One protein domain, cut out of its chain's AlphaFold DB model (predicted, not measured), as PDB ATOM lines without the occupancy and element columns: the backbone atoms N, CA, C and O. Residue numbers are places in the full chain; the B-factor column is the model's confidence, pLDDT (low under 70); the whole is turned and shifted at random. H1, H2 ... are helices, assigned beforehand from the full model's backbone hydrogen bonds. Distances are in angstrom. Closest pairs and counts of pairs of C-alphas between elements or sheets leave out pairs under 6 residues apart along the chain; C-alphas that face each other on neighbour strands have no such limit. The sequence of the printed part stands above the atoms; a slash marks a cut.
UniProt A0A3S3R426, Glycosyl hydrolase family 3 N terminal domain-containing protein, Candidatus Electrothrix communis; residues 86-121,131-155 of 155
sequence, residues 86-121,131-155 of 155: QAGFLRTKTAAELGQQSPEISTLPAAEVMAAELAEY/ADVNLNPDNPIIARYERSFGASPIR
ATOM      1  N   GLN A  86     -95.612  39.086  29.010       93.50
ATOM      2  CA  GLN A  86     -95.084  40.071  28.057       93.50
ATOM      3  C   GLN A  86     -94.849  39.493  26.651       93.50
ATOM      4  O   GLN A  86     -94.752  40.257  25.695       93.50
ATOM      5  N   ALA A  87     -94.752  38.167  26.527       93.88
ATOM      6  CA  ALA A  87     -94.650  37.455  25.256       93.88
ATOM      7  C   ALA A  87     -96.007  36.891  24.780       93.88
ATOM      8  O   ALA A  87     -96.048  36.234  23.747       93.88
ATOM      9  N   GLY A  88     -97.106  37.153  25.501       96.69
ATOM     10  CA  GLY A  88     -98.465  36.727  25.136       96.69
ATOM     11  C   GLY A  88     -98.984  35.474  25.849       96.69
ATOM     12  O   GLY A  88    -100.048  34.983  25.483       96.69
ATOM     13  N   PHE A  89     -98.265  34.957  26.848       97.31
ATOM     14  CA  PHE A  89     -98.693  33.802  27.652       97.31
ATOM     15  C   PHE A  89     -99.545  34.216  28.863       97.31
ATOM     16  O   PHE A  89     -99.686  35.401  29.174       97.31
ATOM     17  N   LEU A  90    -100.114  33.250  29.577       96.88
ATOM     18  CA  LEU A  90    -100.884  33.502  30.785       96.88
ATOM     19  C   LEU A  90     -99.989  34.014  31.917       96.88
ATOM     20  O   LEU A  90     -98.850  33.590  32.129       96.88
ATOM     21  N   ARG A  91    -100.540  34.940  32.701       96.19
ATOM     22  CA  ARG A  91     -99.894  35.419  33.918       96.19
ATOM     23  C   ARG A  91     -99.931  34.343  35.000       96.19
ATOM     24  O   ARG A  91    -100.968  33.745  35.270       96.19
ATOM     25  N   THR A  92     -98.809  34.181  35.690       95.75
ATOM     26  CA  THR A  92     -98.654  33.260  36.820       95.75
ATOM     27  C   THR A  92     -98.387  34.026  38.119       95.75
ATOM     28  O   THR A  92     -97.968  35.186  38.099       95.75
ATOM     29  N   LYS A  93     -98.650  33.375  39.253       96.75
ATOM     30  CA  LYS A  93     -98.291  33.847  40.601       96.75
ATOM     31  C   LYS A  93     -97.001  33.173  41.068       96.75
ATOM     32  O   LYS A  93     -96.652  32.119  40.537       96.75
ATOM     33  N   THR A  94     -96.305  33.752  42.041       97.31
ATOM     34  CA  THR A  94     -95.169  33.091  42.704       97.31
ATOM     35  C   THR A  94     -95.662  31.966  43.619       97.31
ATOM     36  O   THR A  94     -96.817  31.956  44.055       97.31
ATOM     37  N   ALA A  95     -94.790  31.010  43.947       97.00
ATOM     38  CA  ALA A  95     -95.133  29.961  44.908       97.00
ATOM     39  C   ALA A  95     -95.453  30.559  46.290       97.00
ATOM     40  O   ALA A  95     -96.392  30.113  46.948       97.00
ATOM     41  N   ALA A  96     -94.738  31.616  46.697       96.69
ATOM     42  CA  ALA A  96     -95.003  32.306  47.958       96.69
ATOM     43  C   ALA A  96     -96.394  32.957  47.987       96.69
ATOM     44  O   ALA A  96     -97.071  32.879  49.009       96.69
ATOM     45  N   GLU A  97     -96.847  33.567  46.885       97.00
ATOM     46  CA  GLU A  97     -98.215  34.094  46.764       97.00
ATOM     47  C   GLU A  97     -99.259  32.974  46.855       97.00
ATOM     48  O   GLU A  97    -100.268  33.118  47.550       97.00
ATOM     49  N   LEU A  98     -99.024  31.847  46.175       96.62
ATOM     50  CA  LEU A  98     -99.937  30.701  46.192       96.62
ATOM     51  C   LEU A  98    -100.037  30.059  47.584       96.62
ATOM     52  O   LEU A  98    -101.136  29.696  48.006       96.62
ATOM     53  N   GLY A  99     -98.928  29.990  48.324       95.44
ATOM     54  CA  GLY A  99     -98.856  29.412  49.670       95.44
ATOM     55  C   GLY A  99     -99.541  30.223  50.779       95.44
ATOM     56  O   GLY A  99     -99.615  29.769  51.921       95.44
ATOM     57  N   GLN A 100    -100.070  31.418  50.484       95.12
ATOM     58  CA  GLN A 100    -100.813  32.232  51.462       95.12
ATOM     59  C   GLN A 100    -102.236  31.723  51.723       95.12
ATOM     60  O   GLN A 100    -102.856  32.106  52.718       95.12
ATOM     61  N   GLN A 101    -102.769  30.883  50.835       94.38
ATOM     62  CA  GLN A 101    -104.115  30.318  50.913       94.38
ATOM     63  C   GLN A 101    -104.048  28.788  50.923       94.38
ATOM     64  O   GLN A 101    -102.992  28.207  50.681       94.38
ATOM     65  N   SER A 102    -105.170  28.127  51.221       93.75
ATOM     66  CA  SER A 102    -105.213  26.666  51.161       93.75
ATOM     67  C   SER A 102    -105.036  26.174  49.715       93.75
ATOM     68  O   SER A 102    -105.473  26.863  48.781       93.75
ATOM     69  N   PRO A 103    -104.429  24.992  49.500       94.19
ATOM     70  CA  PRO A 103    -104.165  24.473  48.160       94.19
ATOM     71  C   PRO A 103    -105.399  24.410  47.253       94.19
ATOM     72  O   PRO A 103    -105.281  24.666  46.059       94.19
ATOM     73  N   GLU A 104    -106.581  24.129  47.805       96.88
ATOM     74  CA  GLU A 104    -107.847  24.024  47.068       96.88
ATOM     75  C   GLU A 104    -108.308  25.360  46.479       96.88
ATOM     76  O   GLU A 104    -109.003  25.382  45.466       96.88
ATOM     77  N   ILE A 105    -107.930  26.475  47.110       96.50
ATOM     78  CA  ILE A 105    -108.335  27.821  46.696       96.50
ATOM     79  C   ILE A 105    -107.304  28.434  45.742       96.50
ATOM     80  O   ILE A 105    -107.679  29.174  44.832       96.50
ATOM     81  N   SER A 106    -106.014  28.154  45.946       96.31
ATOM     82  CA  SER A 106    -104.924  28.821  45.223       96.31
ATOM     83  C   SER A 106    -104.126  27.885  44.320       96.31
ATOM     84  O   SER A 106    -104.127  28.046  43.100       96.31
ATOM     85  N   THR A 107    -103.409  26.938  44.919       96.19
ATOM     86  CA  THR A 107    -102.328  26.202  44.259       96.19
ATOM     87  C   THR A 107    -102.857  25.207  43.233       96.19
ATOM     88  O   THR A 107    -102.326  25.152  42.127       96.19
ATOM     89  N   LEU A 108    -103.919  24.464  43.558       96.94
ATOM     90  CA  LEU A 108    -104.518  23.482  42.651       96.94
ATOM     91  C   LEU A 108    -105.104  24.146  41.391       96.94
ATOM     92  O   LEU A 108    -104.657  23.782  40.304       96.94
ATOM     93  N   PRO A 109    -105.979  25.173  41.480       97.94
ATOM     94  CA  PRO A 109    -106.472  25.854  40.280       97.94
ATOM     95  C   PRO A 109    -105.356  26.495  39.443       97.94
ATOM     96  O   PRO A 109    -105.393  26.454  38.215       97.94
ATOM     97  N   ALA A 110    -104.338  27.079  40.089       97.38
ATOM     98  CA  ALA A 110    -103.207  27.673  39.377       97.38
ATOM     99  C   ALA A 110    -102.378  26.616  38.628       97.38
ATOM    100  O   ALA A 110    -101.972  26.850  37.489       97.38
ATOM    101  N   ALA A 111    -102.156  25.451  39.243       97.31
ATOM    102  CA  ALA A 111    -101.457  24.334  38.620       97.31
ATOM    103  C   ALA A 111    -102.253  23.738  37.449       97.31
ATOM    104  O   ALA A 111    -101.659  23.420  36.423       97.31
ATOM    105  N   GLU A 112    -103.581  23.632  37.561       98.19
ATOM    106  CA  GLU A 112    -104.452  23.172  36.471       98.19
ATOM    107  C   GLU A 112    -104.387  24.107  35.259       98.19
ATOM    108  O   GLU A 112    -104.199  23.642  34.135       98.19
ATOM    109  N   VAL A 113    -104.473  25.424  35.482       98.12
ATOM    110  CA  VAL A 113    -104.350  26.428  34.413       98.12
ATOM    111  C   VAL A 113    -102.970  26.364  33.759       98.12
ATOM    112  O   VAL A 113    -102.875  26.345  32.533       98.12
ATOM    113  N   MET A 114    -101.904  26.281  34.559       97.94
ATOM    114  CA  MET A 114    -100.539  26.165  34.049       97.94
ATOM    115  C   MET A 114    -100.348  24.879  33.237       97.94
ATOM    116  O   MET A 114     -99.797  24.920  32.141       97.94
ATOM    117  N   ALA A 115    -100.815  23.735  33.738       98.19
ATOM    118  CA  ALA A 115    -100.711  22.463  33.033       98.19
ATOM    119  C   ALA A 115    -101.497  22.473  31.713       98.19
ATOM    120  O   ALA A 115    -100.999  21.965  30.708       98.19
ATOM    121  N   ALA A 116    -102.692  23.075  31.697       98.56
ATOM    122  CA  ALA A 116    -103.492  23.235  30.487       98.56
ATOM    123  C   ALA A 116    -102.784  24.114  29.445       98.56
ATOM    124  O   ALA A 116    -102.731  23.740  28.274       98.56
ATOM    125  N   GLU A 117    -102.185  25.232  29.870       98.31
ATOM    126  CA  GLU A 117    -101.395  26.094  28.989       98.31
ATOM    127  C   GLU A 117    -100.188  25.346  28.404       98.31
ATOM    128  O   GLU A 117     -99.983  25.347  27.195       98.31
ATOM    129  N   LEU A 118     -99.405  24.650  29.234       98.56
ATOM    130  CA  LEU A 118     -98.252  23.879  28.756       98.56
ATOM    131  C   LEU A 118     -98.662  22.796  27.748       98.56
ATOM    132  O   LEU A 118     -98.015  22.640  26.707       98.56
ATOM    133  N   ALA A 119     -99.764  22.093  28.018       98.50
ATOM    134  CA  ALA A 119    -100.302  21.083  27.116       98.50
ATOM    135  C   ALA A 119    -100.749  21.675  25.766       98.50
ATOM    136  O   ALA A 119    -100.547  21.033  24.734       98.50
ATOM    137  N   GLU A 120    -101.286  22.903  25.743       98.31
ATOM    138  CA  GLU A 120    -101.647  23.615  24.505       98.31
ATOM    139  C   GLU A 120    -100.441  23.800  23.566       98.31
ATOM    140  O   GLU A 120    -100.579  23.749  22.341       98.31
ATOM    141  N   TYR A 121     -99.246  23.949  24.138       98.38
ATOM    142  CA  TYR A 121     -97.983  24.089  23.412       98.38
ATOM    143  C   TYR A 121     -97.205  22.774  23.293       98.38
ATOM    144  O   TYR A 121     -96.015  22.790  22.999       98.38
ATOM    145  N   ALA A 131     -90.092  22.317  45.781       94.44
ATOM    146  CA  ALA A 131     -90.453  21.754  47.087       94.44
ATOM    147  C   ALA A 131     -89.525  22.223  48.226       94.44
ATOM    148  O   ALA A 131     -89.572  21.686  49.334       94.44
ATOM    149  N   ASP A 132     -88.660  23.207  47.964       95.75
ATOM    150  CA  ASP A 132     -87.770  23.771  48.976       95.75
ATOM    151  C   ASP A 132     -88.566  24.509  50.058       95.75
ATOM    152  O   ASP A 132     -89.489  25.274  49.770       95.75
ATOM    153  N   VAL A 133     -88.167  24.333  51.318       95.88
ATOM    154  CA  VAL A 133     -88.734  25.055  52.464       95.88
ATOM    155  C   VAL A 133     -87.908  26.311  52.718       95.88
ATOM    156  O   VAL A 133     -86.695  26.236  52.929       95.88
ATOM    157  N   ASN A 134     -88.554  27.476  52.731       94.81
ATOM    158  CA  ASN A 134     -87.873  28.760  52.882       94.81
ATOM    159  C   ASN A 134     -87.464  29.052  54.338       94.81
ATOM    160  O   ASN A 134     -88.051  29.898  55.007       94.81
ATOM    161  N   LEU A 135     -86.459  28.331  54.840       94.62
ATOM    162  CA  LEU A 135     -85.939  28.492  56.205       94.62
ATOM    163  C   LEU A 135     -84.981  29.682  56.357       94.62
ATOM    164  O   LEU A 135     -84.797  30.178  57.467       94.62
ATOM    165  N   ASN A 136     -84.357  30.120  55.262       95.38
ATOM    166  CA  ASN A 136     -83.447  31.261  55.246       95.38
ATOM    167  C   ASN A 136     -84.046  32.391  54.388       95.38
ATOM    168  O   ASN A 136     -83.968  32.294  53.159       95.38
ATOM    169  N   PRO A 137     -84.584  33.466  54.994       92.81
ATOM    170  CA  PRO A 137     -85.174  34.578  54.248       92.81
ATOM    171  C   PRO A 137     -84.161  35.326  53.367       92.81
ATOM    172  O   PRO A 137     -84.565  35.952  52.392       92.81
ATOM    173  N   ASP A 138     -82.858  35.205  53.639       96.12
ATOM    174  CA  ASP A 138     -81.788  35.820  52.842       96.12
ATOM    175  C   ASP A 138     -81.299  34.916  51.696       96.12
ATOM    176  O   ASP A 138     -80.311  35.224  51.025       96.12
ATOM    177  N   ASN A 139     -81.951  33.772  51.450       95.69
ATOM    178  CA  ASN A 139     -81.554  32.865  50.378       95.69
ATOM    179  C   ASN A 139     -81.697  33.557  49.000       95.69
ATOM    180  O   ASN A 139     -82.818  33.856  48.570       95.69
ATOM    181  N   PRO A 140     -80.592  33.752  48.251       94.19
ATOM    182  CA  PRO A 140     -80.606  34.533  47.016       94.19
ATOM    183  C   PRO A 140     -81.252  33.800  45.832       94.19
ATOM    184  O   PRO A 140     -81.431  34.406  44.776       94.19
ATOM    185  N   ILE A 141     -81.567  32.512  45.990       93.19
ATOM    186  CA  ILE A 141     -82.115  31.640  44.950       93.19
ATOM    187  C   ILE A 141     -83.590  31.333  45.222       93.19
ATOM    188  O   ILE A 141     -84.391  31.412  44.299       93.19
ATOM    189  N   ILE A 142     -83.956  30.991  46.462       94.06
ATOM    190  CA  ILE A 142     -85.324  30.572  46.819       94.06
ATOM    191  C   ILE A 142     -86.162  31.743  47.328       94.06
ATOM    192  O   ILE A 142     -87.216  32.027  46.762       94.06
ATOM    193  N   ALA A 143     -85.684  32.446  48.360       93.19
ATOM    194  CA  ALA A 143     -86.432  33.531  48.990       93.19
ATOM    195  C   ALA A 143     -86.552  34.743  48.060       93.19
ATOM    196  O   ALA A 143     -87.650  35.244  47.838       93.19
ATOM    197  N   ARG A 144     -85.436  35.159  47.440       93.62
ATOM    198  CA  ARG A 144     -85.376  36.324  46.537       93.62
ATOM    199  C   ARG A 144     -86.384  36.272  45.386       93.62
ATOM    200  O   ARG A 144     -86.861  37.314  44.952       93.62
ATOM    201  N   TYR A 145     -86.635  35.079  44.855       94.44
ATOM    202  CA  TYR A 145     -87.516  34.866  43.706       94.44
ATOM    203  C   TYR A 145     -88.864  34.260  44.103       94.44
ATOM    204  O   TYR A 145     -89.623  33.868  43.221       94.44
ATOM    205  N   GLU A 146     -89.151  34.176  45.407       96.75
ATOM    206  CA  GLU A 146     -90.424  33.679  45.937       96.75
ATOM    207  C   GLU A 146     -90.797  32.272  45.431       96.75
ATOM    208  O   GLU A 146     -91.964  31.948  45.207       96.75
ATOM    209  N   ARG A 147     -89.782  31.414  45.259       96.69
ATOM    210  CA  ARG A 147     -89.916  30.073  44.657       96.69
ATOM    211  C   ARG A 147     -90.465  29.019  45.614       96.69
ATOM    212  O   ARG A 147     -90.758  27.913  45.194       96.69
ATOM    213  N   SER A 148     -90.594  29.330  46.899       96.25
ATOM    214  CA  SER A 148     -91.101  28.400  47.911       96.25
ATOM    215  C   SER A 148     -92.498  28.799  48.366       96.25
ATOM    216  O   SER A 148     -92.773  29.982  48.556       96.25
ATOM    217  N   PHE A 149     -93.349  27.803  48.617       96.12
ATOM    218  CA  PHE A 149     -94.687  28.000  49.181       96.12
ATOM    219  C   PHE A 149     -94.667  28.482  50.638       96.12
ATOM    220  O   PHE A 149     -95.659  29.019  51.125       96.12
ATOM    221  N   GLY A 150     -93.547  28.330  51.354       94.75
ATOM    222  CA  GLY A 150     -93.419  28.846  52.710       94.75
ATOM    223  C   GLY A 150     -92.280  28.235  53.519       94.75
ATOM    224  O   GLY A 150     -91.447  27.479  53.030       94.75
ATOM    225  N   ALA A 151     -92.253  28.575  54.806       93.81
ATOM    226  CA  ALA A 151     -91.237  28.114  55.756       93.81
ATOM    227  C   ALA A 151     -91.650  26.851  56.544       93.81
ATOM    228  O   ALA A 151     -90.950  26.448  57.469       93.81
ATOM    229  N   SER A 152     -92.791  26.235  56.208       91.56
ATOM    230  CA  SER A 152     -93.318  25.038  56.876       91.56
ATOM    231  C   SER A 152     -93.467  23.885  55.880       91.56
ATOM    232  O   SER A 152     -94.118  24.089  54.860       91.56
ATOM    233  N   PRO A 153     -92.954  22.676  56.175       88.38
ATOM    234  CA  PRO A 153     -93.076  21.511  55.291       88.38
ATOM    235  C   PRO A 153     -94.455  20.825  55.326       88.38
ATOM    236  O   PRO A 153     -94.677  19.881  54.578       88.38
ATOM    237  N   ILE A 154     -95.346  21.227  56.242       83.56
ATOM    238  CA  ILE A 154     -96.657  20.580  56.475       83.56
ATOM    239  C   ILE A 154     -97.818  21.435  55.934       83.56
ATOM    240  O   ILE A 154     -98.976  21.033  56.014       83.56
ATOM    241  N   ARG A 155     -97.524  22.636  55.429       59.12
ATOM    242  CA  ARG A 155     -98.532  23.497  54.803       59.12
ATOM    243  C   ARG A 155     -98.610  23.254  53.309       59.12
ATOM    244  O   ARG A 155     -97.534  23.033  52.718       59.12
TER     245      ARG A 155
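AT A GLANCE: This is residues 86 to 121 and 131 to 155 of the 155 residues of the protein "Glycosyl hydrolase family 3 N terminal domain-containing protein" of Candidatus Electrothrix communis (UniProt A0A3S3R426). Little regular structure is here: one longer helix, H2, reaches to one end of the model, and the wound, unnamed stretch of residues 131 to 155 makes the other end. Residues 86 to 94 run in to the one-turn helix H1, between these two parts, and H2 folds back toward the end where residues 86 to 90 lie. The 61 printed residues have two named helices, H1 then H2, holding 18 residues, and no named strand; the class is all helix. The whole is only just loose, close to compact, with a radius of gyration of the C-alphas of 12.9 A and spans of 36 by 26 by 15 A.

HOW THE PARTS SIT: H1, residues 95 to 98, and H2, residues 107 to 120, are close but not clearly touching; their closest C-alphas, those of Leu 98 and Thr 107, are 5.4 A apart. Every O i to N i+4 pair in H2 is within hydrogen-bond range; H1 is too short for one.

IN THESE COORDINATES: H1 begins at C-alpha 95 (-95.133, 29.961, 44.908). H2, 19.9 A long, ends at C-alpha 120 (-101.647, 23.615, 24.505).

THE WHOLE: The farthest C-alphas, of Glu 120 and Asp 138, are 36.7 A apart. Residues 122 to 130 are not printed; C-alphas 121 and 131 are 25.0 A apart. The link from H1 to H2 is short. Residue 155 is under pLDDT 70.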